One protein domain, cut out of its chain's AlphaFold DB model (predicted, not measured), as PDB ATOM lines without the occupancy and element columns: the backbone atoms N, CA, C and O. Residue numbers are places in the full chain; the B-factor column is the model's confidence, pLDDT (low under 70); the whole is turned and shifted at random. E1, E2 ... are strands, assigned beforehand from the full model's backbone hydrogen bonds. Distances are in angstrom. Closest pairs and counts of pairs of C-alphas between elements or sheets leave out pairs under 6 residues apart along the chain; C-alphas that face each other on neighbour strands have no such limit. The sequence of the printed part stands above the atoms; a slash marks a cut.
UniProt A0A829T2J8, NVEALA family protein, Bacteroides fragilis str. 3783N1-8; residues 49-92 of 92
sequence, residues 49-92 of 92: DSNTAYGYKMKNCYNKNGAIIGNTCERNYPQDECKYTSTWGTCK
ATOM      1  N   ASP A  49     -53.228  39.264 -28.382       70.19
ATOM      2  CA  ASP A  49     -52.908  38.181 -29.294       70.19
ATOM      3  C   ASP A  49     -51.721  37.459 -28.662       70.19
ATOM      4  O   ASP A  49     -50.652  38.046 -28.485       70.19
ATOM      5  N   SER A  50     -51.927  36.205 -28.252       74.19
ATOM      6  CA  SER A  50     -50.912  35.405 -27.555       74.19
ATOM      7  C   SER A  50     -49.639  35.247 -28.388       74.19
ATOM      8  O   SER A  50     -48.580  34.891 -27.872       74.19
ATOM      9  N   ASN A  51     -49.741  35.546 -29.679       83.12
ATOM     10  CA  ASN A  51     -48.676  35.511 -30.644       83.12
ATOM     11  C   ASN A  51     -48.043  36.896 -30.913       83.12
ATOM     12  O   ASN A  51     -47.143  36.994 -31.746       83.12
ATOM     13  N   THR A  52     -48.444  37.953 -30.200       85.88
ATOM     14  CA  THR A  52     -47.852  39.298 -30.276       85.88
ATOM     15  C   THR A  52     -47.164  39.670 -28.960       85.88
ATOM     16  O   THR A  52     -47.765  39.712 -27.891       85.88
ATOM     17  N   ALA A  53     -45.869  39.963 -29.041       85.88
ATOM     18  CA  ALA A  53     -45.059  40.482 -27.950       85.88
ATOM     19  C   ALA A  53     -45.032  42.015 -28.000       85.88
ATOM     20  O   ALA A  53     -44.327  42.603 -28.824       85.88
ATOM     21  N   TYR A  54     -45.780  42.656 -27.103       86.12
ATOM     22  CA  TYR A  54     -45.742  44.103 -26.884       86.12
ATOM     23  C   TYR A  54     -44.474  44.499 -26.118       86.12
ATOM     24  O   TYR A  54     -44.080  43.825 -25.163       86.12
ATOM     25  N   GLY A  55     -43.818  45.582 -26.523       88.56
ATOM     26  CA  GLY A  55     -42.516  45.991 -25.998       88.56
ATOM     27  C   GLY A  55     -41.308  45.422 -26.757       88.56
ATOM     28  O   GLY A  55     -40.166  45.595 -26.313       88.56
ATOM     29  N   TYR A  56     -41.538  44.694 -27.855       91.75
ATOM     30  CA  TYR A  56     -40.510  43.944 -28.580       91.75
ATOM     31  C   TYR A  56     -40.461  44.348 -30.049       91.75
ATOM     32  O   TYR A  56     -41.482  44.622 -30.668       91.75
ATOM     33  N   LYS A  57     -39.265  44.298 -30.635       92.50
ATOM     34  CA  LYS A  57     -39.026  44.532 -32.059       92.50
ATOM     35  C   LYS A  57     -38.358  43.319 -32.698       92.50
ATOM     36  O   LYS A  57     -37.545  42.637 -32.073       92.50
ATOM     37  N   MET A  58     -38.682  43.071 -33.964       92.44
ATOM     38  CA  MET A  58     -38.029  42.037 -34.762       92.44
ATOM     39  C   MET A  58     -36.569  42.408 -35.040       92.44
ATOM     40  O   MET A  58     -36.284  43.486 -35.572       92.44
ATOM     41  N   LYS A  59     -35.649  41.496 -34.732       92.88
ATOM     42  CA  LYS A  59     -34.219  41.655 -34.996       92.88
ATOM     43  C   LYS A  59     -33.662  40.435 -35.709       92.88
ATOM     44  O   LYS A  59     -33.857  39.303 -35.275       92.88
ATOM     45  N   ASN A  60     -32.940  40.684 -36.798       94.38
ATOM     46  CA  ASN A  60     -32.238  39.641 -37.534       94.38
ATOM     47  C   ASN A  60     -31.008  39.177 -36.752       94.38
ATOM     48  O   ASN A  60     -30.264  39.995 -36.204       94.38
ATOM     49  N   CYS A  61     -30.775  37.871 -36.747       92.38
ATOM     50  CA  CYS A  61     -29.548  37.275 -36.251       92.38
ATOM     51  C   CYS A  61     -28.672  36.827 -37.419       92.38
ATOM     52  O   CYS A  61     -29.155  36.372 -38.460       92.38
ATOM     53  N   TYR A  62     -27.365  36.983 -37.239       93.25
ATOM     54  CA  TYR A  62     -26.367  36.784 -38.278       93.25
ATOM     55  C   TYR A  62     -25.378  35.703 -37.848       93.25
ATOM     56  O   TYR A  62     -25.018  35.621 -36.674       93.25
ATOM     57  N   ASN A  63     -24.917  34.885 -38.791       91.25
ATOM     58  CA  ASN A  63     -23.796  33.982 -38.537       91.25
ATOM     59  C   ASN A  63     -22.455  34.738 -38.528       91.25
ATOM     60  O   ASN A  63     -22.377  35.926 -38.841       91.25
ATOM     61  N   LYS A  64     -21.364  34.016 -38.239       90.81
ATOM     62  CA  LYS A  64     -19.989  34.550 -38.264       90.81
ATOM     63  C   LYS A  64     -19.573  35.150 -39.617       90.81
ATOM     64  O   LYS A  64     -18.643  35.946 -39.656       90.81
ATOM     65  N   ASN A  65     -20.263  34.789 -40.697       92.12
ATOM     66  CA  ASN A  65     -20.003  35.269 -42.053       92.12
ATOM     67  C   ASN A  65     -20.894  36.471 -42.427       92.12
ATOM     68  O   ASN A  65     -20.864  36.913 -43.571       92.12
ATOM     69  N   GLY A  66     -21.713  36.982 -41.497       90.81
ATOM     70  CA  GLY A  66     -22.618  38.109 -41.731       90.81
ATOM     71  C   GLY A  66     -23.884  37.768 -42.525       90.81
ATOM     72  O   GLY A  66     -24.612  38.676 -42.912       90.81
ATOM     73  N   ALA A  67     -24.180  36.488 -42.769       91.50
ATOM     74  CA  ALA A  67     -25.433  36.074 -43.399       91.50
ATOM     75  C   ALA A  67     -26.555  35.961 -42.358       91.50
ATOM     76  O   ALA A  67     -26.323  35.470 -41.251       91.50
ATOM     77  N   ILE A  68     -27.770  36.383 -42.724       93.19
ATOM     78  CA  ILE A  68     -28.962  36.257 -41.874       93.19
ATOM     79  C   ILE A  68     -29.309  34.772 -41.734       93.19
ATOM     80  O   ILE A  68     -29.542  34.094 -42.732       93.19
ATOM     81  N   ILE A  69     -29.352  34.278 -40.497       94.00
ATOM     82  CA  ILE A  69     -29.701  32.883 -40.165       94.00
ATOM     83  C   ILE A  69     -31.060  32.748 -39.472       94.00
ATOM     84  O   ILE A  69     -31.490  31.639 -39.148       94.00
ATOM     85  N   GLY A  70     -31.731  33.873 -39.242       94.56
ATOM     86  CA  GLY A  70     -33.054  33.934 -38.648       94.56
ATOM     87  C   GLY A  70     -33.371  35.319 -38.107       94.56
ATOM     88  O   GLY A  70     -32.620  36.282 -38.303       94.56
ATOM     89  N   ASN A  71     -34.480  35.406 -37.389       93.69
ATOM     90  CA  ASN A  71     -34.881  36.587 -36.648       93.69
ATOM     91  C   ASN A  71     -35.566  36.201 -35.327       93.69
ATOM     92  O   ASN A  71     -36.045  35.084 -35.135       93.69
ATOM     93  N   THR A  72     -35.564  37.130 -34.379       92.75
ATOM     94  CA  THR A  72     -36.189  36.938 -33.072       92.75
ATOM     95  C   THR A  72     -36.769  38.248 -32.551       92.75
ATOM     96  O   THR A  72     -36.392  39.331 -33.007       92.75
ATOM     97  N   CYS A  73     -37.701  38.146 -31.608       92.12
ATOM     98  CA  CYS A  73     -38.262  39.294 -30.910       92.12
ATOM     99  C   CYS A  73     -37.337  39.683 -29.751       92.12
ATOM    100  O   CYS A  73     -37.150  38.906 -28.817       92.12
ATOM    101  N   GLU A  74     -36.785  40.895 -29.780       90.50
ATOM    102  CA  GLU A  74     -35.957  41.439 -28.697       90.50
ATOM    103  C   GLU A  74     -36.624  42.680 -28.093       90.50
ATOM    104  O   GLU A  74     -37.276  43.445 -28.808       90.50
ATOM    105  N   ARG A  75     -36.491  42.882 -26.774       90.00
ATOM    106  CA  ARG A  75     -37.048  44.066 -26.099       90.00
ATOM    107  C   ARG A  75     -36.462  45.340 -26.699       90.00
ATOM    108  O   ARG A  75     -35.244  45.447 -26.822       90.00
ATOM    109  N   ASN A  76     -37.324  46.299 -27.020       91.19
ATOM    110  CA  ASN A  76     -36.910  47.585 -27.573       91.19
ATOM    111  C   ASN A  76     -37.639  48.739 -26.876       91.19
ATOM    112  O   ASN A  76     -37.143  49.230 -25.862       91.19
ATOM    113  N   TYR A  77     -38.821  49.131 -27.357       85.19
ATOM    114  CA  TYR A  77     -39.647  50.158 -26.720       85.19
ATOM    115  C   TYR A  77     -41.056  49.652 -26.410       85.19
ATOM    116  O   TYR A  77     -41.548  48.799 -27.142       85.19
ATOM    117  N   PRO A  78     -41.732  50.199 -25.379       80.50
ATOM    118  CA  PRO A  78     -43.068  49.765 -24.953       80.50
ATOM    119  C   PRO A  78     -44.134  49.785 -26.056       80.50
ATOM    120  O   PRO A  78     -45.047  48.969 -26.022       80.50
ATOM    121  N   GLN A  79     -44.012  50.701 -27.018       83.56
ATOM    122  CA  GLN A  79     -44.923  50.852 -28.155       83.56
ATOM    123  C   GLN A  79     -44.606  49.943 -29.355       83.56
ATOM    124  O   GLN A  79     -45.336  49.974 -30.341       83.56
ATOM    125  N   ASP A  80     -43.498  49.200 -29.317       87.19
ATOM    126  CA  ASP A  80     -43.152  48.270 -30.392       87.19
ATOM    127  C   ASP A  80     -43.878  46.939 -30.207       87.19
ATOM    128  O   ASP A  80     -44.093  46.473 -29.086       87.19
ATOM    129  N   GLU A  81     -44.190  46.287 -31.319       88.94
ATOM    130  CA  GLU A  81     -44.844  44.985 -31.332       88.94
ATOM    131  C   GLU A  81     -44.074  44.010 -32.219       88.94
ATOM    132  O   GLU A  81     -43.632  44.345 -33.325       88.94
ATOM    133  N   CYS A  82     -43.931  42.772 -31.749       90.12
ATOM    134  CA  CYS A  82     -43.292  41.701 -32.499       90.12
ATOM    135  C   CYS A  82     -44.170  40.453 -32.521       90.12
ATOM    136  O   CYS A  82     -44.547  39.933 -31.475       90.12
ATOM    137  N   LYS A  83     -44.477  39.946 -33.716       91.50
ATOM    138  CA  LYS A  83     -45.279  38.729 -33.878       91.50
ATOM    139  C   LYS A  83     -44.395  37.489 -33.841       91.50
ATOM    140  O   LYS A  83     -43.527  37.334 -34.702       91.50
ATOM    141  N   TYR A  84     -44.655  36.570 -32.915       86.12
ATOM    142  CA  TYR A  84     -43.921  35.308 -32.807       86.12
ATOM    143  C   TYR A  84     -44.078  34.440 -34.063       86.12
ATOM    144  O   TYR A  84     -43.103  33.830 -34.493       86.12
ATOM    145  N   THR A  85     -45.227  34.471 -34.750       87.62
ATOM    146  CA  THR A  85     -45.395  33.804 -36.066       87.62
ATOM    147  C   THR A  85     -44.483  34.347 -37.161       87.62
ATOM    148  O   THR A  85     -44.282  33.678 -38.168       87.62
ATOM    149  N   SER A  86     -43.952  35.561 -37.006       88.12
ATOM    150  CA  SER A  86     -42.995  36.144 -37.951       88.12
ATOM    151  C   SER A  86     -41.542  35.791 -37.611       88.12
ATOM    152  O   SER A  86     -40.641  36.176 -38.362       88.12
ATOM    153  N   THR A  87     -41.311  35.079 -36.498       90.56
ATOM    154  CA  THR A  87     -39.983  34.585 -36.117       90.56
ATOM    155  C   THR A  87     -39.632  33.305 -36.873       90.56
ATOM    156  O   THR A  87     -40.476  32.429 -37.061       90.56
ATOM    157  N   TRP A  88     -38.390  33.189 -37.336       92.19
ATOM    158  CA  TRP A  88     -37.903  32.028 -38.079       92.19
ATOM    159  C   TRP A  88     -36.388  31.853 -37.935       92.19
ATOM    160  O   TRP A  88     -35.658  32.778 -37.579       92.19
ATOM    161  N   GLY A  89     -35.900  30.654 -38.258       89.88
ATOM    162  CA  GLY A  89     -34.474  30.325 -38.213       89.88
ATOM    163  C   GLY A  89     -33.952  30.048 -36.802       89.88
ATOM    164  O   GLY A  89     -34.717  29.840 -35.862       89.88
ATOM    165  N   THR A  90     -32.626  29.989 -36.654       81.75
ATOM    166  CA  THR A  90     -31.970  29.682 -35.373       81.75
ATOM    167  C   THR A  90     -31.041  30.815 -34.967       81.75
ATOM    168  O   THR A  90     -29.865  30.827 -35.328       81.75
ATOM    169  N   CYS A  91     -31.561  31.752 -34.178       83.31
ATOM    170  CA  CYS A  91     -30.740  32.700 -33.435       83.31
ATOM    171  C   CYS A  91     -30.129  31.978 -32.223       83.31
ATOM    172  O   CYS A  91     -30.667  32.051 -31.122       83.31
ATOM    173  N   LYS A  92     -29.071  31.195 -32.458       68.06
ATOM    174  CA  LYS A  92     -28.273  30.509 -31.433       68.06
ATOM    175  C   LYS A  92     -26.831  30.987 -31.473       68.06
ATOM    176  O   LYS A  92     -26.327  31.202 -32.598       68.06
TER     177      LYS A  92
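What this domain is: This is residues 49 to 92 of the 92 residues of the protein "NVEALA family protein" of Bacteroides fragilis str. 3783N1-8 (UniProt A0A829T2J8). A long hairpin, E2 and E3, runs along the longest axis; the small two-strand sheet E1 and E4 sits by the end where E2 begins, and the tail after E4 folds back to E3. The printed part has 44 residues, under half in named elements: no named helix, and strands E1, E2, E3, E4 in two antiparallel sheets, class all strand. It is only just compact, close to loose, with a radius of gyration of the C-alphas of 11.0 A, and elongated, 34 by 19 by 12 A.

How they stand to each other: Look first at the hairpin of E2, residues 56 to 62, and E3, residues 68 to 75, antiparallel at 152 degrees; N 59 and O 72 are 2.9 A apart, within hydrogen-bond range. Residues 70 to 71 of E3 also pair antiparallel with residues 88 to 89. Next find E1, residues 52 to 54, and E4, residues 81 to 83, antiparallel at 160 degrees, with N 53 and O 82 within hydrogen-bond range at 2.8 A. The closest C-alphas of E2 and E4 are those of Lys 57 and Cys 82, 5.1 A apart. E1 and E2 meet only through their link.

Where its parts are: Find C-alpha 56 at (-40.510, 43.944, -28.580); E2 runs 18.6 A from there. E3 spans 19.4 A, ending at C-alpha 75, (-37.048, 44.066, -26.099). E1 spans 6.2 A and E4 6.8 A.

The domain as a whole: The farthest C-alphas, of Asp 49 and Asn 65, are 35.4 A apart. The printed part has no cut, and its three links are tight. Only residue 92 has pLDDT under 70.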